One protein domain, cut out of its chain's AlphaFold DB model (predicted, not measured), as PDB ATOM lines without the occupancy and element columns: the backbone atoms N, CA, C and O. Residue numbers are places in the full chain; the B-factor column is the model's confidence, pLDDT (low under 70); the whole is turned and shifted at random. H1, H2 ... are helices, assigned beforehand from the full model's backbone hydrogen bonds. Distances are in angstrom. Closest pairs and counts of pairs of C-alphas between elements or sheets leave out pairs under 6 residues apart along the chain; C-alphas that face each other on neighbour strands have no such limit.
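What this domain is: This is residues 273 to 319 and 359 to 487 of the 957 residues of an uncharacterized protein of Acetobacter cerevisiae (UniProt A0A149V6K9). A rounded ball of mostly crossed helices is built round H2, which lies in the middle with H1, H4 and H5 packed on it. The long helix H1 runs along one side, with the small H6 packed on it; the hairpin of H9 and H10 makes the opposite end, with H8 packed across H10, and H3 and H7 pack together on a further side. The printed part has 176 residues with ten named helices, H1 to H10 in order along the chain, and no named strand; its class is all helix. It is compact, with a radius of gyration of the C-alphas of 15.4 A, and spans 45 by 37 by 29 A.

How they stand to each other: H1, residues 273 to 294, touches H2, residues 299 to 311, at a steep tilt of 48 degrees, opposite ways; H1 touches H2 with residues 285 to 293 alone and H2 touches H1 with residues 299 to 303 alone, and the closest C-alphas, those of Gly 289 and Ser 299, are 5.1 A apart. H3, residues 359 to 367, touches H4, residues 372 to 381, about perpendicular at 81 degrees, with the C-alphas of Ala 364 and Ala 372 closest at 5.8 A. With its residues 301 to 306, H2 touches H4, about perpendicular at 82 degrees, and the closest C-alphas are those of Ala 302 and Tyr 375, 5.9 A apart. H5, residues 396 to 406, touches residues 307 to 311 of H2 at a steep tilt of 57 degrees, opposite ways, with the C-alphas of Thr 310 and Gly 398 closest at 6.5 A. H5 also touches residues 274 to 281 of H1, where the closest C-alphas are those of Val 277 and Leu 397, 6.2 A apart. H6, residues 413 to 417, touches residues 278 to 282 of H1, with the C-alphas of Ala 282 and Leu 415 closest at 5.5 A. H7, residues 424 to 433, touches H3 at a shallow tilt of 31 degrees, opposite ways, with the C-alphas of Ala 366 and Ile 430 closest at 5.3 A. H8, residues 439 to 446, only just touches H2, through residue 311 of H2, with 3 pairs of C-alphas within 8 A; the closest are those of Ser 311 and Asn 445, 6.0 A apart. H9, residues 451 to 463, touches H5 at a shallow tilt of 31 degrees, the same way, with the C-alphas of Ala 406 and Leu 457 closest at 5.5 A. H9 and H10, residues 468 to 481, form a helical hairpin at a shallow tilt of 27 degrees, opposite ways; H9 uses residues 458 to 462, and the C-alphas of Leu 458 and Ser 471 are closest at 5.5 A. H8 touches H10 at a steep tilt of 69 degrees, only just short of about perpendicular, with the C-alphas of Thr 443 and Ile 478 closest at 4.7 A. H1 and H10 are apart. In each of the ten helices every O i to N i+4 pair is within hydrogen-bond range.

Where its parts are: H1 begins at C-alpha 273, (176.944, 204.938, 229.643), and is 32.1 A long. H2 measures 18.0 A, H9 18.3 A and H10 20.3 A. H2 begins at C-alpha 299, (152.717, 194.609, 226.569), and H10 ends at C-alpha 481, (176.687, 185.336, 246.808).

The domain as a whole: The two C-alphas farthest apart, those of Ser 294 and Arg 487, are 45.4 A apart. Residues 320 to 358 are cut out and not printed, and C-alphas 319 and 359 are 15.3 A apart across the cut. The link from H4 to H5, residues 382 to 395, is long. The mean pLDDT of the printed part is 74.8; 48 residues are under 70, among them 312 to 319, 385 to 395, 430 to 441 and 480 to 487.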
ATOM      1  N   SER A 273     177.227 206.245 230.253       86.69
ATOM      2  CA  SER A 273     176.944 204.938 229.643       86.69
ATOM      3  C   SER A 273     175.619 204.333 230.124       86.69
ATOM      4  O   SER A 273     174.821 203.859 229.316       86.69
ATOM      5  N   THR A 274     175.304 204.439 231.421       85.94
ATOM      6  CA  THR A 274     174.008 204.016 231.984       85.94
ATOM      7  C   THR A 274     172.847 204.667 231.241       85.94
ATOM      8  O   THR A 274     171.868 204.010 230.887       85.94
ATOM      9  N   ARG A 275     172.974 205.961 230.925       87.19
ATOM     10  CA  ARG A 275     171.930 206.689 230.214       87.19
ATOM     11  C   ARG A 275     171.773 206.225 228.763       87.19
ATOM     12  O   ARG A 275     170.652 206.197 228.257       87.19
ATOM     13  N   VAL A 276     172.861 205.828 228.106       89.12
ATOM     14  CA  VAL A 276     172.825 205.215 226.767       89.12
ATOM     15  C   VAL A 276     172.061 203.887 226.804       89.12
ATOM     16  O   VAL A 276     171.165 203.673 225.981       89.12
ATOM     17  N   VAL A 277     172.339 203.040 227.799       88.31
ATOM     18  CA  VAL A 277     171.642 201.757 228.003       88.31
ATOM     19  C   VAL A 277     170.152 201.959 228.284       88.31
ATOM     20  O   VAL A 277     169.319 201.276 227.689       88.31
ATOM     21  N   GLU A 278     169.781 202.936 229.115       88.31
ATOM     22  CA  GLU A 278     168.374 203.263 229.373       88.31
ATOM     23  C   GLU A 278     167.614 203.667 228.109       88.31
ATOM     24  O   GLU A 278     166.471 203.253 227.910       88.31
ATOM     25  N   LEU A 279     168.225 204.502 227.262       86.94
ATOM     26  CA  LEU A 279     167.615 204.942 226.008       86.94
ATOM     27  C   LEU A 279     167.447 203.772 225.034       86.94
ATOM     28  O   LEU A 279     166.434 203.694 224.339       86.94
ATOM     29  N   TYR A 280     168.407 202.845 225.004       86.81
ATOM     30  CA  TYR A 280     168.302 201.624 224.209       86.81
ATOM     31  C   TYR A 280     167.175 200.728 224.711       86.81
ATOM     32  O   TYR A 280     166.299 200.344 223.939       86.81
ATOM     33  N   LEU A 281     167.123 200.474 226.017       86.94
ATOM     34  CA  LEU A 281     166.054 199.686 226.608       86.94
ATOM     35  C   LEU A 281     164.679 200.333 226.369       86.94
ATOM     36  O   LEU A 281     163.722 199.648 226.017       86.94
ATOM     37  N   ALA A 282     164.575 201.660 226.479       86.81
ATOM     38  CA  ALA A 282     163.347 202.400 226.190       86.81
ATOM     39  C   ALA A 282     162.872 202.235 224.736       86.81
ATOM     40  O   ALA A 282     161.663 202.289 224.484       86.81
ATOM     41  N   ARG A 283     163.800 202.082 223.784       85.69
ATOM     42  CA  ARG A 283     163.504 201.758 222.380       85.69
ATOM     43  C   ARG A 283     163.008 200.321 222.255       85.69
ATOM     44  O   ARG A 283     161.960 200.092 221.655       85.69
ATOM     45  N   GLU A 284     163.715 199.369 222.856       85.06
ATOM     46  CA  GLU A 284     163.371 197.947 222.777       85.06
ATOM     47  C   GLU A 284     162.011 197.626 223.402       85.06
ATOM     48  O   GLU A 284     161.209 196.907 222.807       85.06
ATOM     49  N   LEU A 285     161.687 198.234 224.543       86.25
ATOM     50  CA  LEU A 285     160.373 198.089 225.172       86.25
ATOM     51  C   LEU A 285     159.250 198.711 224.332       86.25
ATOM     52  O   LEU A 285     158.134 198.196 224.308       86.25
ATOM     53  N   GLU A 286     159.529 199.796 223.608       87.06
ATOM     54  CA  GLU A 286     158.561 200.379 222.678       87.06
ATOM     55  C   GLU A 286     158.344 199.484 221.454       87.06
ATOM     56  O   GLU A 286     157.201 199.304 221.025       87.06
ATOM     57  N   ARG A 287     159.418 198.888 220.918       85.06
ATOM     58  CA  ARG A 287     159.354 197.909 219.825       85.06
ATOM     59  C   ARG A 287     158.543 196.685 220.240       85.06
ATOM     60  O   ARG A 287     157.624 196.302 219.516       85.06
ATOM     61  N   LEU A 288     158.807 196.144 221.430       86.12
ATOM     62  CA  LEU A 288     158.010 195.072 222.023       86.12
ATOM     63  C   LEU A 288     156.545 195.498 222.165       86.12
ATOM     64  O   LEU A 288     155.651 194.788 221.720       86.12
ATOM     65  N   GLY A 289     156.289 196.699 222.688       88.44
ATOM     66  CA  GLY A 289     154.936 197.230 222.831       88.44
ATOM     67  C   GLY A 289     154.179 197.367 221.504       88.44
ATOM     68  O   GLY A 289     152.985 197.075 221.451       88.44
ATOM     69  N   LYS A 290     154.859 197.773 220.422       89.56
ATOM     70  CA  LYS A 290     154.293 197.807 219.061       89.56
ATOM     71  C   LYS A 290     153.933 196.400 218.579       89.56
ATOM     72  O   LYS A 290     152.816 196.218 218.104       89.56
ATOM     73  N   LYS A 291     154.821 195.419 218.774       88.31
ATOM     74  CA  LYS A 291     154.562 194.014 218.419       88.31
ATOM     75  C   LYS A 291     153.385 193.423 219.197       88.31
ATOM     76  O   LYS A 291     152.502 192.829 218.592       88.31
ATOM     77  N   CYS A 292     153.310 193.669 220.507       89.44
ATOM     78  CA  CYS A 292     152.167 193.260 221.323       89.44
ATOM     79  C   CYS A 292     150.842 193.794 220.759       89.44
ATOM     80  O   CYS A 292     149.875 193.051 220.654       89.44
ATOM     81  N   ARG A 293     150.799 195.073 220.354       91.00
ATOM     82  CA  ARG A 293     149.591 195.672 219.763       91.00
ATOM     83  C   ARG A 293     149.207 195.026 218.433       91.00
ATOM     84  O   ARG A 293     148.019 194.852 218.197       91.00
ATOM     85  N   SER A 294     150.175 194.661 217.588       91.12
ATOM     86  CA  SER A 294     149.883 193.969 216.323       91.12
ATOM     87  C   SER A 294     149.392 192.533 216.509       91.12
ATOM     88  O   SER A 294     148.706 192.024 215.633       91.12
ATOM     89  N   THR A 295     149.714 191.889 217.634       89.31
ATOM     90  CA  THR A 295     149.286 190.517 217.949       89.31
ATOM     91  C   THR A 295     148.143 190.459 218.968       89.31
ATOM     92  O   THR A 295     147.836 189.386 219.476       89.31
ATOM     93  N   SER A 296     147.525 191.598 219.305       89.88
ATOM     94  CA  SER A 296     146.484 191.711 220.345       89.88
ATOM     95  C   SER A 296     146.909 191.218 221.743       89.88
ATOM     96  O   SER A 296     146.065 190.954 222.598       89.88
ATOM     97  N   LEU A 297     148.216 191.130 222.006       89.44
ATOM     98  CA  LEU A 297     148.780 190.758 223.305       89.44
ATOM     99  C   LEU A 297     149.013 192.001 224.177       89.44
ATOM    100  O   LEU A 297     149.208 193.118 223.695       89.44
ATOM    101  N   GLN A 298     149.038 191.826 225.497       87.69
ATOM    102  CA  GLN A 298     149.251 192.925 226.438       87.69
ATOM    103  C   GLN A 298     150.743 193.133 226.713       87.69
ATOM    104  O   GLN A 298     151.405 192.292 227.318       87.69
ATOM    105  N   SER A 299     151.284 194.308 226.381       87.00
ATOM    106  CA  SER A 299     152.717 194.609 226.569       87.00
ATOM    107  C   SER A 299     153.211 194.441 228.004       87.00
ATOM    108  O   SER A 299     154.342 194.025 228.230       87.00
ATOM    109  N   ARG A 300     152.347 194.716 228.985       86.00
ATOM    110  CA  ARG A 300     152.646 194.513 230.405       86.00
ATOM    111  C   ARG A 300     152.995 193.059 230.723       86.00
ATOM    112  O   ARG A 300     153.911 192.825 231.502       86.00
ATOM    113  N   LEU A 301     152.271 192.108 230.142       84.81
ATOM    114  CA  LEU A 301     152.470 190.682 230.390       84.81
ATOM    115  C   LEU A 301     153.761 190.182 229.732       84.81
ATOM    116  O   LEU A 301     154.528 189.478 230.378       84.81
ATOM    117  N   ALA A 302     154.071 190.654 228.520       85.94
ATOM    118  CA  ALA A 302     155.351 190.378 227.864       85.94
ATOM    119  C   ALA A 302     156.548 190.904 228.681       85.94
ATOM    120  O   ALA A 302     157.546 190.209 228.845       85.94
ATOM    121  N   ILE A 303     156.434 192.113 229.245       86.50
ATOM    122  CA  ILE A 303     157.471 192.708 230.101       86.50
ATOM    123  C   ILE A 303     157.641 191.922 231.405       86.50
ATOM    124  O   ILE A 303     158.769 191.721 231.845       86.50
ATOM    125  N   LEU A 304     156.547 191.469 232.025       82.25
ATOM    126  CA  LEU A 304     156.620 190.629 233.222       82.25
ATOM    127  C   LEU A 304     157.268 189.277 232.917       82.25
ATOM    128  O   LEU A 304     158.112 188.833 233.687       82.25
ATOM    129  N   LEU A 305     156.933 188.657 231.785       80.62
ATOM    130  CA  LEU A 305     157.554 187.409 231.355       80.62
ATOM    131  C   LEU A 305     159.059 187.587 231.113       80.62
ATOM    132  O   LEU A 305     159.854 186.818 231.644       80.62
ATOM    133  N   LEU A 306     159.455 188.657 230.419       81.62
ATOM    134  CA  LEU A 306     160.861 189.004 230.199       81.62
ATOM    135  C   LEU A 306     161.604 189.303 231.513       81.62
ATOM    136  O   LEU A 306     162.776 188.967 231.674       81.62
ATOM    137  N   PHE A 307     160.937 189.951 232.470       82.94
ATOM    138  CA  PHE A 307     161.486 190.203 233.803       82.94
ATOM    139  C   PHE A 307     161.773 188.909 234.544       82.94
ATOM    140  O   PHE A 307     162.838 188.775 235.144       82.94
ATOM    141  N   MET A 308     160.848 187.958 234.479       76.06
ATOM    142  CA  MET A 308     161.003 186.653 235.100       76.06
ATOM    143  C   MET A 308     162.202 185.917 234.527       76.06
ATOM    144  O   MET A 308     163.099 185.490 235.258       76.06
ATOM    145  N   THR A 309     162.271 185.850 233.210       72.25
ATOM    146  CA  THR A 309     163.337 185.129 232.533       72.25
ATOM    147  C   THR A 309     164.703 185.782 232.731       72.25
ATOM    148  O   THR A 309     165.691 185.084 232.931       72.25
ATOM    149  N   THR A 310     164.751 187.115 232.805       74.25
ATOM    150  CA  THR A 310     165.973 187.874 233.123       74.25
ATOM    151  C   THR A 310     166.385 187.757 234.597       74.25
ATOM    152  O   THR A 310     167.572 187.714 234.905       74.25
ATOM    153  N   SER A 311     165.429 187.700 235.529       70.94
ATOM    154  CA  SER A 311     165.707 187.757 236.974       70.94
ATOM    155  C   SER A 311     166.124 186.427 237.592       70.94
ATOM    156  O   SER A 311     166.649 186.429 238.701       70.94
ATOM    157  N   GLY A 312     165.907 185.286 236.937       58.50
ATOM    158  CA  GLY A 312     166.169 183.998 237.590       58.50
ATOM    159  C   GLY A 312     165.706 182.744 236.869       58.50
ATOM    160  O   GLY A 312     166.035 181.661 237.341       58.50
ATOM    161  N   PHE A 313     164.956 182.853 235.769       62.66
ATOM    162  CA  PHE A 313     164.280 181.691 235.190       62.66
ATOM    163  C   PHE A 313     164.625 181.517 233.711       62.66
ATOM    164  O   PHE A 313     163.888 181.997 232.850       62.66
ATOM    165  N   PRO A 314     165.696 180.794 233.355       53.78
ATOM    166  CA  PRO A 314     165.739 180.255 232.015       53.78
ATOM    167  C   PRO A 314     164.601 179.250 231.962       53.78
ATOM    168  O   PRO A 314     164.599 178.252 232.674       53.78
ATOM    169  N   LEU A 315     163.577 179.553 231.180       51.91
ATOM    170  CA  LEU A 315     162.640 178.527 230.770       51.91
ATOM    171  C   LEU A 315     163.471 177.573 229.892       51.91
ATOM    172  O   LEU A 315     163.965 178.023 228.855       51.91
ATOM    173  N   PRO A 316     163.707 176.306 230.276       46.72
ATOM    174  CA  PRO A 316     164.348 175.359 229.376       46.72
ATOM    175  C   PRO A 316     163.331 175.042 228.270       46.72
ATOM    176  O   PRO A 316     162.383 174.291 228.482       46.72
ATOM    177  N   VAL A 317     163.440 175.707 227.115       44.47
ATOM    178  CA  VAL A 317     162.357 175.705 226.102       44.47
ATOM    179  C   VAL A 317     162.608 174.790 224.900       44.47
ATOM    180  O   VAL A 317     161.674 174.530 224.144       44.47
ATOM    181  N   ALA A 318     163.796 174.213 224.715       42.94
ATOM    182  CA  ALA A 318     164.024 173.350 223.554       42.94
ATOM    183  C   ALA A 318     163.567 171.896 223.794       42.94
ATOM    184  O   ALA A 318     164.098 171.211 224.667       42.94
ATOM    185  N   GLU A 319     162.649 171.397 222.957       37.59
ATOM    186  CA  GLU A 319     162.595 169.960 222.666       37.59
ATOM    187  C   GLU A 319     163.887 169.564 221.937       37.59
ATOM    188  O   GLU A 319     164.338 170.295 221.045       37.59
ATOM    189  N   ILE A 359     155.722 175.092 234.847       65.38
ATOM    190  CA  ILE A 359     156.129 176.505 234.879       65.38
ATOM    191  C   ILE A 359     155.219 177.358 233.989       65.38
ATOM    192  O   ILE A 359     154.824 178.450 234.392       65.38
ATOM    193  N   MET A 360     154.854 176.876 232.799       69.94
ATOM    194  CA  MET A 360     153.961 177.616 231.901       69.94
ATOM    195  C   MET A 360     152.549 177.739 232.471       69.94
ATOM    196  O   MET A 360     151.951 178.806 232.354       69.94
ATOM    197  N   SER A 361     152.052 176.707 233.151       74.06
ATOM    198  CA  SER A 361     150.763 176.740 233.852       74.06
ATOM    199  C   SER A 361     150.805 177.671 235.064       74.06
ATOM    200  O   SER A 361     149.894 178.473 235.256       74.06
ATOM    201  N   ILE A 362     151.899 177.652 235.834       71.81
ATOM    202  CA  ILE A 362     152.141 178.579 236.947       71.81
ATOM    203  C   ILE A 362     152.199 180.021 236.444       71.81
ATOM    204  O   ILE A 362     151.621 180.907 237.067       71.81
ATOM    205  N   LEU A 363     152.883 180.280 235.326       70.44
ATOM    206  CA  LEU A 363     152.970 181.616 234.736       70.44
ATOM    207  C   LEU A 363     151.617 182.063 234.185       70.44
ATOM    208  O   LEU A 363     151.217 183.193 234.456       70.44
ATOM    209  N   ALA A 364     150.901 181.191 233.474       78.00
ATOM    210  CA  ALA A 364     149.548 181.441 232.988       78.00
ATOM    211  C   ALA A 364     148.598 181.789 234.144       78.00
ATOM    212  O   ALA A 364     147.915 182.807 234.096       78.00
ATOM    213  N   GLU A 365     148.630 181.032 235.241       77.56
ATOM    214  CA  GLU A 365     147.806 181.294 236.420       77.56
ATOM    215  C   GLU A 365     148.243 182.572 237.164       77.56
ATOM    216  O   GLU A 365     147.421 183.434 237.482       77.56
ATOM    217  N   ALA A 366     149.543 182.739 237.429       71.88
ATOM    218  CA  ALA A 366     150.072 183.862 238.206       71.88
ATOM    219  C   ALA A 366     149.899 185.207 237.489       71.88
ATOM    220  O   ALA A 366     149.653 186.237 238.131       71.88
ATOM    221  N   LEU A 367     150.036 185.198 236.163       75.19
ATOM    222  CA  LEU A 367     149.881 186.369 235.311       75.19
ATOM    223  C   LEU A 367     148.452 186.525 234.769       75.19
ATOM    224  O   LEU A 367     148.153 187.575 234.199       75.19
ATOM    225  N   ASN A 368     147.577 185.537 234.996       79.19
ATOM    226  CA  ASN A 368     146.230 185.446 234.430       79.19
ATOM    227  C   ASN A 368     146.257 185.603 232.896       79.19
ATOM    228  O   ASN A 368     145.641 186.518 232.341       79.19
ATOM    229  N   ILE A 369     147.051 184.752 232.245       81.31
ATOM    230  CA  ILE A 369     147.271 184.705 230.800       81.31
ATOM    231  C   ILE A 369     146.691 183.404 230.259       81.31
ATOM    232  O   ILE A 369     147.091 182.336 230.705       81.31
ATOM    233  N   ASP A 370     145.826 183.502 229.253       80.06
ATOM    234  CA  ASP A 370     145.198 182.328 228.636       80.06
ATOM    235  C   ASP A 370     146.162 181.549 227.719       80.06
ATOM    236  O   ASP A 370     146.048 180.336 227.580       80.06
ATOM    237  N   ASP A 371     147.142 182.236 227.119       82.38
ATOM    238  CA  ASP A 371     148.116 181.654 226.188       82.38
ATOM    239  C   ASP A 371     149.537 182.193 226.431       82.38
ATOM    240  O   ASP A 371     149.992 183.158 225.812       82.38
ATOM    241  N   ALA A 372     150.262 181.578 227.368       81.81
ATOM    242  CA  ALA A 372     151.653 181.929 227.651       81.81
ATOM    243  C   ALA A 372     152.604 181.601 226.474       81.81
ATOM    244  O   ALA A 372     153.644 182.250 226.332       81.81
ATOM    245  N   SER A 373     152.244 180.653 225.602       80.88
ATOM    246  CA  SER A 373     153.038 180.282 224.423       80.88
ATOM    247  C   SER A 373     153.059 181.401 223.382       80.88
ATOM    248  O   SER A 373     154.118 181.682 222.822       80.88
ATOM    249  N   ALA A 374     151.941 182.107 223.186       85.69
ATOM    250  CA  ALA A 374     151.889 183.282 222.316       85.69
ATOM    251  C   ALA A 374     152.816 184.416 222.792       85.69
ATOM    252  O   ALA A 374     153.450 185.086 221.975       85.69
ATOM    253  N   TYR A 375     152.944 184.623 224.108       85.62
ATOM    254  CA  TYR A 375     153.884 185.608 224.656       85.62
ATOM    255  C   TYR A 375     155.343 185.203 224.468       85.62
ATOM    256  O   TYR A 375     156.175 186.074 224.219       85.62
ATOM    257  N   LEU A 376     155.654 183.909 224.568       79.81
ATOM    258  CA  LEU A 376     156.985 183.414 224.236       79.81
ATOM    259  C   LEU A 376     157.270 183.632 222.749       79.81
ATOM    260  O   LEU A 376     158.191 184.370 222.433       79.81
ATOM    261  N   ALA A 377     156.435 183.135 221.837       83.38
ATOM    262  CA  ALA A 377     156.629 183.354 220.399       83.38
ATOM    263  C   ALA A 377     156.843 184.845 220.055       83.38
ATOM    264  O   ALA A 377     157.758 185.201 219.319       83.38
ATOM    265  N   LEU A 378     156.082 185.742 220.695       86.19
ATOM    266  CA  LEU A 378     156.259 187.185 220.551       86.19
ATOM    267  C   LEU A 378     157.643 187.688 221.000       86.19
ATOM    268  O   LEU A 378     158.235 188.544 220.337       86.19
ATOM    269  N   LEU A 379     158.133 187.231 222.156       82.12
ATOM    270  CA  LEU A 379     159.456 187.605 222.659       82.12
ATOM    271  C   LEU A 379     160.567 187.094 221.726       82.12
ATOM    272  O   LEU A 379     161.596 187.758 221.600       82.12
ATOM    273  N   GLU A 380     160.345 185.972 221.039       78.00
ATOM    274  CA  GLU A 380     161.304 185.360 220.120       78.00
ATOM    275  C   GLU A 380     161.335 186.118 218.814       78.00
ATOM    276  O   GLU A 380     162.398 186.575 218.413       78.00
ATOM    277  N   ASP A 381     160.170 186.424 218.255       78.94
ATOM    278  CA  ASP A 381     160.069 187.336 217.124       78.94
ATOM    279  C   ASP A 381     160.705 188.693 217.452       78.94
ATOM    280  O   ASP A 381     161.272 189.371 216.592       78.94
ATOM    281  N   ALA A 382     160.562 189.174 218.689       75.50
ATOM    282  CA  ALA A 382     161.181 190.409 219.154       75.50
ATOM    283  C   ALA A 382     162.701 190.293 219.363       75.50
ATOM    284  O   ALA A 382     163.334 191.309 219.640       75.50
ATOM    285  N   GLY A 383     163.309 189.126 219.183       71.50
ATOM    286  CA  GLY A 383     164.742 188.908 219.349       71.50
ATOM    287  C   GLY A 383     165.209 188.992 220.800       71.50
ATOM    288  O   GLY A 383     166.362 189.315 221.053       71.50
ATOM    289  N   PHE A 384     164.314 188.744 221.764       72.25
ATOM    290  CA  PHE A 384     164.680 188.441 223.156       72.25
ATOM    291  C   PHE A 384     164.892 186.932 223.370       72.25
ATOM    292  O   PHE A 384     164.979 186.477 224.510       72.25
ATOM    293  N   SER A 385     164.961 186.166 222.275       60.44
ATOM    294  CA  SER A 385     165.242 184.734 222.249       60.44
ATOM    295  C   SER A 385     166.425 184.465 221.335       60.44
ATOM    296  O   SER A 385     166.482 184.971 220.223       60.44
ATOM    297  N   ALA A 386     167.326 183.597 221.778       45.16
ATOM    298  CA  ALA A 386     168.198 182.855 220.882       45.16
ATOM    299  C   ALA A 386     168.060 181.371 221.215       45.16
ATOM    300  O   ALA A 386     168.856 180.822 221.969       45.16
ATOM    301  N   SER A 387     167.025 180.709 220.696       47.16
ATOM    302  CA  SER A 387     166.787 179.252 220.723       47.16
ATOM    303  C   SER A 387     166.783 178.509 222.077       47.16
ATOM    304  O   SER A 387     166.346 177.359 222.097       47.16
ATOM    305  N   ARG A 388     167.251 179.087 223.198       47.66
ATOM    306  CA  ARG A 388     167.422 178.390 224.491       47.66
ATOM    307  C   ARG A 388     167.311 179.239 225.762       47.66
ATOM    308  O   ARG A 388     167.119 178.634 226.804       47.66
ATOM    309  N   ASN A 389     167.363 180.576 225.716       51.44
ATOM    310  CA  ASN A 389     167.148 181.420 226.903       51.44
ATOM    311  C   ASN A 389     166.395 182.703 226.568       51.44
ATOM    312  O   ASN A 389     166.811 183.473 225.707       51.44
ATOM    313  N   TRP A 390     165.332 182.954 227.320       53.25
ATOM    314  CA  TRP A 390     164.436 184.100 227.176       53.25
ATOM    315  C   TRP A 390     164.880 185.315 227.998       53.25
ATOM    316  O   TRP A 390     164.042 186.092 228.436       53.25
ATOM    317  N   ALA A 391     166.165 185.454 228.310       59.28
ATOM    318  CA  ALA A 391     166.669 186.445 229.258       59.28
ATOM    319  C   ALA A 391     167.350 187.612 228.533       59.28
ATOM    320  O   ALA A 391     168.113 187.399 227.592       59.28
ATOM    321  N   MET A 392     167.168 188.844 229.021       61.84
ATOM    322  CA  MET A 392     168.173 189.873 228.748       61.84
ATOM    323  C   MET A 392     169.475 189.430 229.415       61.84
ATOM    324  O   MET A 392     169.455 189.022 230.577       61.84
ATOM    325  N   LEU A 393     170.595 189.489 228.686       58.69
ATOM    326  CA  LEU A 393     171.907 189.163 229.245       58.69
ATOM    327  C   LEU A 393     172.070 189.908 230.588       58.69
ATOM    328  O   LEU A 393     171.797 191.113 230.640       58.69
ATOM    329  N   PRO A 394     172.487 189.226 231.670       50.78
ATOM    330  CA  PRO A 394     172.491 189.754 233.034       50.78
ATOM    331  C   PRO A 394     173.546 190.848 233.281       50.78
ATOM    332  O   PRO A 394     173.906 191.111 234.423       50.78
ATOM    333  N   ASP A 395     174.061 191.480 232.228       68.62
ATOM    334  CA  ASP A 395     174.970 192.624 232.257       68.62
ATOM    335  C   ASP A 395     174.211 193.937 232.491       68.62
ATOM    336  O   ASP A 395     173.041 193.940 232.873       68.62
ATOM    337  N   LEU A 396     174.866 195.071 232.230       75.12
ATOM    338  CA  LEU A 396     174.322 196.414 232.444       75.12
ATOM    339  C   LEU A 396     172.908 196.599 231.854       75.12
ATOM    340  O   LEU A 396     172.086 197.304 232.437       75.12
ATOM    341  N   LEU A 397     172.587 195.938 230.732       78.25
ATOM    342  CA  LEU A 397     171.244 195.945 230.140       78.25
ATOM    343  C   LEU A 397     170.211 195.204 231.006       78.25
ATOM    344  O   LEU A 397     169.147 195.761 231.281       78.25
ATOM    345  N   GLY A 398     170.518 193.983 231.451       79.25
ATOM    346  CA  GLY A 398     169.660 193.200 232.342       79.25
ATOM    347  C   GLY A 398     169.484 193.869 233.706       79.25
ATOM    348  O   GLY A 398     168.364 193.967 234.203       79.25
ATOM    349  N   GLU A 399     170.556 194.429 234.272       80.56
ATOM    350  CA  GLU A 399     170.515 195.200 235.521       80.56
ATOM    351  C   GLU A 399     169.640 196.456 235.387       80.56
ATOM    352  O   GLU A 399     168.798 196.727 236.248       80.56
ATOM    353  N   THR A 400     169.779 197.191 234.277       84.94
ATOM    354  CA  THR A 400     168.942 198.362 233.968       84.94
ATOM    355  C   THR A 400     167.478 197.959 233.783       84.94
ATOM    356  O   THR A 400     166.576 198.654 234.253       84.94
ATOM    357  N   PHE A 401     167.213 196.816 233.149       86.75
ATOM    358  CA  PHE A 401     165.858 196.306 232.960       86.75
ATOM    359  C   PHE A 401     165.204 195.854 234.267       86.75
ATOM    360  O   PHE A 401     164.072 196.250 234.555       86.75
ATOM    361  N   ILE A 402     165.921 195.106 235.104       83.56
ATOM    362  CA  ILE A 402     165.446 194.743 236.439       83.56
ATOM    363  C   ILE A 402     165.219 196.007 237.275       83.56
ATOM    364  O   ILE A 402     164.174 196.135 237.910       83.56
ATOM    365  N   GLY A 403     166.130 196.983 237.213       84.06
ATOM    366  CA  GLY A 403     165.955 198.300 237.822       84.06
ATOM    367  C   GLY A 403     164.686 199.007 237.349       84.06
ATOM    368  O   GLY A 403     163.936 199.542 238.163       84.06
ATOM    369  N   PHE A 404     164.393 198.970 236.049       88.25
ATOM    370  CA  PHE A 404     163.176 199.540 235.469       88.25
ATOM    371  C   PHE A 404     161.910 198.866 236.005       88.25
ATOM    372  O   PHE A 404     160.973 199.553 236.426       88.25
ATOM    373  N   VAL A 405     161.887 197.534 236.061       84.44
ATOM    374  CA  VAL A 405     160.741 196.785 236.591       84.44
ATOM    375  C   VAL A 405     160.598 196.980 238.101       84.44
ATOM    376  O   VAL A 405     159.473 197.124 238.579       84.44
ATOM    377  N   ALA A 406     161.706 197.092 238.835       79.75
ATOM    378  CA  ALA A 406     161.740 197.368 240.270       79.75
ATOM    379  C   ALA A 406     161.328 198.804 240.641       79.75
ATOM    380  O   ALA A 406     160.979 199.043 241.793       79.75
ATOM    381  N   ASN A 407     161.290 199.733 239.673       82.62
ATOM    382  CA  ASN A 407     161.124 201.183 239.871       82.62
ATOM    383  C   ASN A 407     162.339 201.900 240.489       82.62
ATOM    384  O   ASN A 407     162.180 202.868 241.247       82.62
ATOM    385  N   SER A 408     163.548 201.421 240.187       80.88
ATOM    386  CA  SER A 408     164.780 201.923 240.795       80.88
ATOM    387  C   SER A 408     164.915 203.422 240.603       80.88
ATOM    388  O   SER A 408     164.702 203.959 239.513       80.88
ATOM    389  N   ARG A 409     165.266 204.129 241.687       78.88
ATOM    390  CA  ARG A 409     165.529 205.576 241.621       78.88
ATOM    391  C   ARG A 409     166.698 205.887 240.688       78.88
ATOM    392  O   ARG A 409     166.741 206.993 240.162       78.88
ATOM    393  N   LEU A 410     167.568 204.898 240.475       78.06
ATOM    394  CA  LEU A 410     168.690 204.935 239.546       78.06
ATOM    395  C   LEU A 410     168.244 204.972 238.080       78.06
ATOM    396  O   LEU A 410     169.016 205.408 237.241       78.06
ATOM    397  N   ILE A 411     167.004 204.569 237.780       83.19
ATOM    398  CA  ILE A 411     166.458 204.645 236.427       83.19
ATOM    399  C   ILE A 411     165.995 206.062 236.132       83.19
ATOM    400  O   ILE A 411     165.118 206.604 236.820       83.19
ATOM    401  N   GLY A 412     166.539 206.632 235.065       82.62
ATOM    402  CA  GLY A 412     166.230 207.960 234.577       82.62
ATOM    403  C   GLY A 412     164.742 208.165 234.256       82.62
ATOM    404  O   GLY A 412     164.014 207.230 233.893       82.62
ATOM    405  N   PRO A 413     164.259 209.419 234.338       80.12
ATOM    406  CA  PRO A 413     162.838 209.750 234.228       80.12
ATOM    407  C   PRO A 413     162.224 209.343 232.884       80.12
ATOM    408  O   PRO A 413     161.060 208.962 232.835       80.12
ATOM    409  N   THR A 414     162.997 209.363 231.794       78.00
ATOM    410  CA  THR A 414     162.505 208.984 230.458       78.00
ATOM    411  C   THR A 414     162.125 207.514 230.369       78.00
ATOM    412  O   THR A 414     161.072 207.197 229.827       78.00
ATOM    413  N   LEU A 415     162.965 206.616 230.894       82.44
ATOM    414  CA  LEU A 415     162.653 205.191 230.887       82.44
ATOM    415  C   LEU A 415     161.528 204.905 231.892       82.44
ATOM    416  O   LEU A 415     160.588 204.184 231.572       82.44
ATOM    417  N   ARG A 416     161.552 205.564 233.059       83.50
ATOM    418  CA  ARG A 416     160.488 205.464 234.071       83.50
ATOM    419  C   ARG A 416     159.110 205.874 233.533       83.50
ATOM    420  O   ARG A 416     158.131 205.207 233.840       83.50
ATOM    421  N   ALA A 417     159.034 206.916 232.703       81.12
ATOM    422  CA  ALA A 417     157.788 207.373 232.082       81.12
ATOM    423  C   ALA A 417     157.188 206.363 231.086       81.12
ATOM    424  O   ALA A 417     155.989 206.403 230.828       81.12
ATOM    425  N   LYS A 418     157.999 205.447 230.536       78.94
ATOM    426  CA  LYS A 418     157.535 204.361 229.655       78.94
ATOM    427  C   LYS A 418     157.098 203.107 230.416       78.94
ATOM    428  O   LYS A 418     156.740 202.108 229.791       78.94
ATOM    429  N   ARG A 419     157.165 203.113 231.750       79.19
ATOM    430  CA  ARG A 419     156.813 201.946 232.556       79.19
ATOM    431  C   ARG A 419     155.323 201.646 232.393       79.19
ATOM    432  O   ARG A 419     154.515 202.537 232.636       79.19
ATOM    433  N   PRO A 420     154.939 200.421 231.992       70.19
ATOM    434  CA  PRO A 420     153.532 200.046 232.008       70.19
ATOM    435  C   PRO A 420     153.003 200.141 233.444       70.19
ATOM    436  O   PRO A 420     153.763 199.895 234.384       70.19
ATOM    437  N   ASP A 421     151.712 200.442 233.610       67.31
ATOM    438  CA  ASP A 421     151.029 200.468 234.912       67.31
ATOM    439  C   ASP A 421     151.023 199.077 235.547       67.31
ATOM    440  O   ASP A 421     150.041 198.338 235.506       67.31
ATOM    441  N   TYR A 422     152.147 198.682 236.123       67.75
ATOM    442  CA  TYR A 422     152.322 197.428 236.816       67.75
ATOM    443  C   TYR A 422     152.079 197.653 238.317       67.75
ATOM    444  O   TYR A 422     152.681 198.514 238.957       67.75
ATOM    445  N   LYS A 423     151.156 196.873 238.887       69.31
ATOM    446  CA  LYS A 423     150.831 196.895 240.315       69.31
ATOM    447  C   LYS A 423     151.854 196.040 241.073       69.31
ATOM    448  O   LYS A 423     151.880 194.846 240.786       69.31
ATOM    449  N   PRO A 424     152.573 196.569 242.085       65.00
ATOM    450  CA  PRO A 424     153.460 195.824 242.993       65.00
ATOM    451  C   PRO A 424     152.982 194.401 243.339       65.00
ATOM    452  O   PRO A 424     153.694 193.411 243.161       65.00
ATOM    453  N   LYS A 425     151.692 194.294 243.682       69.00
ATOM    454  CA  LYS A 425     150.984 193.045 244.001       69.00
ATOM    455  C   LYS A 425     151.052 191.947 242.929       69.00
ATOM    456  O   LYS A 425     150.896 190.784 243.264       69.00
ATOM    457  N   GLN A 426     151.253 192.266 241.652       71.88
ATOM    458  CA  GLN A 426     151.410 191.238 240.620       71.88
ATOM    459  C   GLN A 426     152.782 190.569 240.659       71.88
ATOM    460  O   GLN A 426     152.829 189.357 240.502       71.88
ATOM    461  N   LEU A 427     153.870 191.303 240.942       70.12
ATOM    462  CA  LEU A 427     155.165 190.641 241.159       70.12
ATOM    463  C   LEU A 427     155.066 189.756 242.397       70.12
ATOM    464  O   LEU A 427     155.582 188.650 242.344       70.12
ATOM    465  N   SER A 428     154.326 190.176 243.443       68.94
ATOM    466  CA  SER A 428     154.002 189.291 244.579       68.94
ATOM    467  C   SER A 428     153.521 187.944 244.112       68.94
ATOM    468  O   SER A 428     154.131 186.947 244.450       68.94
ATOM    469  N   ARG A 429     152.430 187.936 243.330       70.81
ATOM    470  CA  ARG A 429     151.699 186.722 242.973       70.81
ATOM    471  C   ARG A 429     152.580 185.774 242.189       70.81
ATOM    472  O   ARG A 429     152.508 184.568 242.378       70.81
ATOM    473  N   ILE A 430     153.428 186.351 241.348       69.56
ATOM    474  CA  ILE A 430     154.428 185.607 240.613       69.56
ATOM    475  C   ILE A 430     155.402 184.956 241.599       69.56
ATOM    476  O   ILE A 430     155.501 183.739 241.603       69.56
ATOM    477  N   TYR A 431     156.013 185.703 242.524       69.75
ATOM    478  CA  TYR A 431     156.862 185.114 243.570       69.75
ATOM    479  C   TYR A 431     156.104 184.184 244.542       69.75
ATOM    480  O   TYR A 431     156.726 183.287 245.109       69.75
ATOM    481  N   ASP A 432     154.796 184.382 244.762       65.88
ATOM    482  CA  ASP A 432     153.892 183.585 245.613       65.88
ATOM    483  C   ASP A 432     153.700 182.175 245.083       65.88
ATOM    484  O   ASP A 432     153.737 181.223 245.857       65.88
ATOM    485  N   ARG A 433     153.525 182.063 243.767       65.25
ATOM    486  CA  ARG A 433     153.264 180.814 243.043       65.25
ATOM    487  C   ARG A 433     154.534 180.097 242.594       65.25
ATOM    488  O   ARG A 433     154.471 179.012 242.031       65.25
ATOM    489  N   ILE A 434     155.684 180.682 242.912       61.69
ATOM    490  CA  ILE A 434     157.018 180.214 242.553       61.69
ATOM    491  C   ILE A 434     157.841 179.667 243.760       61.69
ATOM    492  O   ILE A 434     159.065 179.762 243.768       61.69
ATOM    493  N   PRO A 435     157.256 179.035 244.806       50.00
ATOM    494  CA  PRO A 435     158.054 178.503 245.916       50.00
ATOM    495  C   PRO A 435     159.030 177.386 245.502       50.00
ATOM    496  O   PRO A 435     159.981 177.125 246.231       50.00
ATOM    497  N   HIS A 436     158.823 176.754 244.340       50.47
ATOM    498  CA  HIS A 436     159.686 175.692 243.813       50.47
ATOM    499  C   HIS A 436     160.857 176.189 242.959       50.47
ATOM    500  O   HIS A 436     161.709 175.382 242.593       50.47
ATOM    501  N   LEU A 437     160.924 177.480 242.614       55.41
ATOM    502  CA  LEU A 437     162.030 177.959 241.790       55.41
ATOM    503  C   LEU A 437     163.192 178.374 242.688       55.41
ATOM    504  O   LEU A 437     163.025 179.156 243.623       55.41
ATOM    505  N   GLY A 438     164.363 177.802 242.410       59.62
ATOM    506  CA  GLY A 438     165.548 177.888 243.250       59.62
ATOM    507  C   GLY A 438     165.845 179.313 243.702       59.62
ATOM    508  O   GLY A 438     166.335 180.136 242.927       59.62
ATOM    509  N   LEU A 439     165.618 179.569 244.993       66.06
ATOM    510  CA  LEU A 439     166.089 180.758 245.696       66.06
ATOM    511  C   LEU A 439     167.551 181.112 245.341       66.06
ATOM    512  O   LEU A 439     167.784 182.296 245.098       66.06
ATOM    513  N   PRO A 440     168.486 180.138 245.193       65.00
ATOM    514  CA  PRO A 440     169.862 180.415 244.777       65.00
ATOM    515  C   PRO A 440     169.986 181.171 243.448       65.00
ATOM    516  O   PRO A 440     170.872 182.008 243.287       65.00
ATOM    517  N   GLN A 441     169.090 180.925 242.489       65.31
ATOM    518  CA  GLN A 441     169.187 181.508 241.152       65.31
ATOM    519  C   GLN A 441     168.754 182.976 241.137       65.31
ATOM    520  O   GLN A 441     169.441 183.836 240.581       65.31
ATOM    521  N   ILE A 442     167.638 183.272 241.812       70.50
ATOM    522  CA  ILE A 442     167.160 184.644 242.015       70.50
ATOM    523  C   ILE A 442     168.221 185.434 242.777       70.50
ATOM    524  O   ILE A 442     168.548 186.555 242.399       70.50
ATOM    525  N   THR A 443     168.793 184.849 243.831       72.81
ATOM    526  CA  THR A 443     169.779 185.536 244.665       72.81
ATOM    527  C   THR A 443     171.084 185.765 243.918       72.81
ATOM    528  O   THR A 443     171.661 186.833 244.078       72.81
ATOM    529  N   THR A 444     171.501 184.847 243.042       68.81
ATOM    530  CA  THR A 444     172.691 185.011 242.188       68.81
ATOM    531  C   THR A 444     172.518 186.135 241.170       68.81
ATOM    532  O   THR A 444     173.398 186.981 241.015       68.81
ATOM    533  N   ASN A 445     171.359 186.216 240.517       71.25
ATOM    534  CA  ASN A 445     171.085 187.300 239.577       71.25
ATOM    535  C   ASN A 445     170.876 188.639 240.290       71.25
ATOM    536  O   ASN A 445     171.392 189.665 239.850       71.25
ATOM    537  N   TRP A 446     170.166 188.651 241.421       81.69
ATOM    538  CA  TRP A 446     169.948 189.880 242.182       81.69
ATOM    539  C   TRP A 446     171.211 190.357 242.879       81.69
ATOM    540  O   TRP A 446     171.386 191.562 243.032       81.69
ATOM    541  N   ALA A 447     172.133 189.455 243.219       74.38
ATOM    542  CA  ALA A 447     173.461 189.800 243.706       74.38
ATOM    543  C   ALA A 447     174.238 190.710 242.761       74.38
ATOM    544  O   ALA A 447     175.135 191.400 243.230       74.38
ATOM    545  N   ARG A 448     173.831 190.846 241.500       72.31
ATOM    546  CA  ARG A 448     174.457 191.745 240.524       72.31
ATOM    547  C   ARG A 448     173.859 193.161 240.514       72.31
ATOM    548  O   ARG A 448     174.469 194.076 239.988       72.31
ATOM    549  N   LEU A 449     172.685 193.375 241.111       78.31
ATOM    550  CA  LEU A 449     171.928 194.632 240.996       78.31
ATOM    551  C   LEU A 449     172.410 195.722 241.959       78.31
ATOM    552  O   LEU A 449     172.718 195.415 243.094       78.31
ATOM    553  N   PRO A 450     172.341 197.020 241.646       80.00
ATOM    554  CA  PRO A 450     172.634 198.050 242.644       80.00
ATOM    555  C   PRO A 450     171.801 197.891 243.929       80.00
ATOM    556  O   PRO A 450     170.618 197.543 243.872       80.00
ATOM    557  N   ASP A 451     172.385 198.213 245.082       80.38
ATOM    558  CA  ASP A 451     171.777 198.043 246.411       80.38
ATOM    559  C   ASP A 451     170.376 198.664 246.491       80.38
ATOM    560  O   ASP A 451     169.423 198.047 246.971       80.38
ATOM    561  N   ALA A 452     170.216 199.864 245.925       78.44
ATOM    562  CA  ALA A 452     168.935 200.559 245.851       78.44
ATOM    563  C   ALA A 452     167.863 199.762 245.085       78.44
ATOM    564  O   ALA A 452     166.691 199.792 245.458       78.44
ATOM    565  N   THR A 453     168.249 199.040 244.030       81.69
ATOM    566  CA  THR A 453     167.347 198.194 243.240       81.69
ATOM    567  C   THR A 453     166.933 196.953 244.030       81.69
ATOM    568  O   THR A 453     165.746 196.632 244.071       81.69
ATOM    569  N   ILE A 454     167.873 196.296 244.720       82.56
ATOM    570  CA  ILE A 454     167.570 195.146 245.590       82.56
ATOM    571  C   ILE A 454     166.592 195.551 246.690       82.56
ATOM    572  O   ILE A 454     165.581 194.882 246.892       82.56
ATOM    573  N   LEU A 455     166.851 196.669 247.372       79.81
ATOM    574  CA  LEU A 455     165.984 197.159 248.446       79.81
ATOM    575  C   LEU A 455     164.564 197.433 247.954       79.81
ATOM    576  O   LEU A 455     163.599 197.151 248.662       79.81
ATOM    577  N   GLN A 456     164.417 197.950 246.737       81.06
ATOM    578  CA  GLN A 456     163.102 198.151 246.146       81.06
ATOM    579  C   GLN A 456     162.410 196.854 245.747       81.06
ATOM    580  O   GLN A 456     161.210 196.743 245.975       81.06
ATOM    581  N   LEU A 457     163.133 195.874 245.198       82.12
ATOM    582  CA  LEU A 457     162.574 194.548 244.923       82.12
ATOM    583  C   LEU A 457     162.088 193.889 246.215       82.12
ATOM    584  O   LEU A 457     160.965 193.395 246.278       82.12
ATOM    585  N   LEU A 458     162.893 193.963 247.274       82.12
ATOM    586  CA  LEU A 458     162.547 193.433 248.588       82.12
ATOM    587  C   LEU A 458     161.384 194.197 249.228       82.12
ATOM    588  O   LEU A 458     160.498 193.576 249.804       82.12
ATOM    589  N   ASN A 459     161.311 195.522 249.090       78.19
ATOM    590  CA  ASN A 459     160.131 196.276 249.520       78.19
ATOM    591  C   ASN A 459     158.889 195.906 248.692       78.19
ATOM    592  O   ASN A 459     157.807 195.726 249.245       78.19
ATOM    593  N   GLY A 460     159.060 195.707 247.384       77.81
ATOM    594  CA  GLY A 460     158.024 195.233 246.476       77.81
ATOM    595  C   GLY A 460     157.463 193.882 246.905       77.81
ATOM    596  O   GLY A 460     156.246 193.746 246.935       77.81
ATOM    597  N   LEU A 461     158.322 192.939 247.321       76.69
ATOM    598  CA  LEU A 461     157.947 191.650 247.925       76.69
ATOM    599  C   LEU A 461     157.189 191.801 249.254       76.69
ATOM    600  O   LEU A 461     156.364 190.956 249.590       76.69
ATOM    601  N   ARG A 462     157.398 192.883 250.001       76.44
ATOM    602  CA  ARG A 462     156.686 193.133 251.264       76.44
ATOM    603  C   ARG A 462     155.325 193.775 251.060       76.44
ATOM    604  O   ARG A 462     154.357 193.329 251.662       76.44
ATOM    605  N   GLU A 463     155.225 194.785 250.198       73.38
ATOM    606  CA  GLU A 463     153.945 195.417 249.813       73.38
ATOM    607  C   GLU A 463     152.969 194.418 249.170       73.38
ATOM    608  O   GLU A 463     151.747 194.537 249.237       73.38
ATOM    609  N   ALA A 464     153.570 193.421 248.547       70.00
ATOM    610  CA  ALA A 464     153.019 192.190 248.027       70.00
ATOM    611  C   ALA A 464     152.357 191.277 249.084       70.00
ATOM    612  O   ALA A 464     151.452 190.520 248.749       70.00
ATOM    613  N   GLY A 465     152.742 191.389 250.359       71.88
ATOM    614  CA  GLY A 465     152.242 190.560 251.457       71.88
ATOM    615  C   GLY A 465     153.222 189.483 251.928       71.88
ATOM    616  O   GLY A 465     152.877 188.715 252.826       71.88
ATOM    617  N   ARG A 466     154.453 189.411 251.387       78.38
ATOM    618  CA  ARG A 466     155.468 188.502 251.942       78.38
ATOM    619  C   ARG A 466     155.914 188.970 253.321       78.38
ATOM    620  O   ARG A 466     156.009 190.165 253.616       78.38
ATOM    621  N   SER A 467     156.237 188.000 254.172       77.88
ATOM    622  CA  SER A 467     156.769 188.293 255.498       77.88
ATOM    623  C   SER A 467     158.097 189.046 255.387       77.88
ATOM    624  O   SER A 467     158.898 188.825 254.472       77.88
ATOM    625  N   LEU A 468     158.364 189.922 256.357       79.25
ATOM    626  CA  LEU A 468     159.674 190.553 256.495       79.25
ATOM    627  C   LEU A 468     160.784 189.490 256.535       79.25
ATOM    628  O   LEU A 468     161.819 189.658 255.896       79.25
ATOM    629  N   ARG A 469     160.525 188.362 257.206       76.62
ATOM    630  CA  ARG A 469     161.439 187.220 257.265       76.62
ATOM    631  C   ARG A 469     161.834 186.718 255.877       76.62
ATOM    632  O   ARG A 469     163.018 186.546 255.631       76.62
ATOM    633  N   PHE A 470     160.885 186.531 254.960       78.44
ATOM    634  CA  PHE A 470     161.186 186.093 253.591       78.44
ATOM    635  C   PHE A 470     162.093 187.085 252.848       78.44
ATOM    636  O   PHE A 470     163.041 186.689 252.175       78.44
ATOM    637  N   SER A 471     161.853 188.384 253.028       79.69
ATOM    638  CA  SER A 471     162.687 189.423 252.407       79.69
ATOM    639  C   SER A 471     164.108 189.431 252.972       79.69
ATOM    640  O   SER A 471     165.065 189.586 252.220       79.69
ATOM    641  N   LEU A 472     164.257 189.203 254.281       78.81
ATOM    642  CA  LEU A 472     165.561 189.061 254.933       78.81
ATOM    643  C   LEU A 472     166.276 187.772 254.515       78.81
ATOM    644  O   LEU A 472     167.482 187.787 254.316       78.81
ATOM    645  N   VAL A 473     165.551 186.666 254.317       78.50
ATOM    646  CA  VAL A 473     166.113 185.424 253.761       78.50
ATOM    647  C   VAL A 473     166.761 185.696 252.401       78.50
ATOM    648  O   VAL A 473     167.916 185.318 252.215       78.50
ATOM    649  N   ILE A 474     166.047 186.364 251.486       78.69
ATOM    650  CA  ILE A 474     166.569 186.730 250.160       78.69
ATOM    651  C   ILE A 474     167.757 187.682 250.294       78.69
ATOM    652  O   ILE A 474     168.784 187.457 249.665       78.69
ATOM    653  N   ALA A 475     167.649 188.708 251.139       78.88
ATOM    654  CA  ALA A 475     168.735 189.651 251.390       78.88
ATOM    655  C   ALA A 475     170.024 188.959 251.848       78.88
ATOM    656  O   ALA A 475     171.090 189.213 251.294       78.88
ATOM    657  N   CYS A 476     169.919 188.050 252.821       74.44
ATOM    658  CA  CYS A 476     171.059 187.287 253.318       74.44
ATOM    659  C   CYS A 476     171.675 186.420 252.223       74.44
ATOM    660  O   CYS A 476     172.892 186.367 252.114       74.44
ATOM    661  N   GLN A 477     170.855 185.758 251.405       74.44
ATOM    662  CA  GLN A 477     171.342 184.923 250.303       74.44
ATOM    663  C   GLN A 477     172.018 185.761 249.210       74.44
ATOM    664  O   GLN A 477     173.063 185.381 248.696       74.44
ATOM    665  N   ILE A 478     171.484 186.945 248.909       75.44
ATOM    666  CA  ILE A 478     172.143 187.902 248.018       75.44
ATOM    667  C   ILE A 478     173.505 188.311 248.591       75.44
ATOM    668  O   ILE A 478     174.504 188.271 247.879       75.44
ATOM    669  N   ASN A 479     173.563 188.676 249.874       72.56
ATOM    670  CA  ASN A 479     174.825 189.003 250.536       72.56
ATOM    671  C   ASN A 479     175.787 187.824 250.563       72.56
ATOM    672  O   ASN A 479     176.986 188.038 250.443       72.56
ATOM    673  N   PHE A 480     175.295 186.594 250.679       66.38
ATOM    674  CA  PHE A 480     176.132 185.405 250.624       66.38
ATOM    675  C   PHE A 480     176.864 185.310 249.281       66.38
ATOM    676  O   PHE A 480     178.087 185.240 249.276       66.38
ATOM    677  N   VAL A 481     176.132 185.440 248.170       63.28
ATOM    678  CA  VAL A 481     176.687 185.336 246.808       63.28
ATOM    679  C   VAL A 481     177.543 186.550 246.419       63.28
ATOM    680  O   VAL A 481     178.399 186.460 245.542       63.28
ATOM    681  N   ARG A 482     177.346 187.710 247.055       65.62
ATOM    682  CA  ARG A 482     178.112 188.911 246.713       65.62
ATOM    683  C   ARG A 482     179.560 188.871 247.206       65.62
ATOM    684  O   ARG A 482     179.775 188.622 248.398       65.62
ATOM    685  N   PRO A 483     180.522 189.278 246.353       52.59
ATOM    686  CA  PRO A 483     181.892 189.539 246.789       52.59
ATOM    687  C   PRO A 483     181.966 190.787 247.681       52.59
ATOM    688  O   PRO A 483     182.698 190.801 248.662       52.59
ATOM    689  N   VAL A 484     181.164 191.819 247.394       58.84
ATOM    690  CA  VAL A 484     181.008 193.000 248.258       58.84
ATOM    691  C   VAL A 484     179.656 192.914 248.948       58.84
ATOM    692  O   VAL A 484     178.612 193.098 248.313       58.84
ATOM    693  N   LYS A 485     179.665 192.609 250.249       64.38
ATOM    694  CA  LYS A 485     178.436 192.527 251.047       64.38
ATOM    695  C   LYS A 485     177.691 193.858 250.954       64.38
ATOM    696  O   LYS A 485     178.297 194.925 251.066       64.38
ATOM    697  N   LEU A 486     176.380 193.796 250.721       63.50
ATOM    698  CA  LEU A 486     175.539 194.983 250.708       63.50
ATOM    699  C   LEU A 486     175.702 195.701 252.050       63.50
ATOM    700  O   LEU A 486     175.466 195.096 253.097       63.50
ATOM    701  N   ARG A 487     176.047 196.991 252.024       61.84
ATOM    702  CA  ARG A 487     176.074 197.825 253.232       61.84
ATOM    703  C   ARG A 487     174.641 198.217 253.566       61.84
ATOM    704  O   ARG A 487     174.162 199.289 253.196       61.84
TER     705      ARG A 487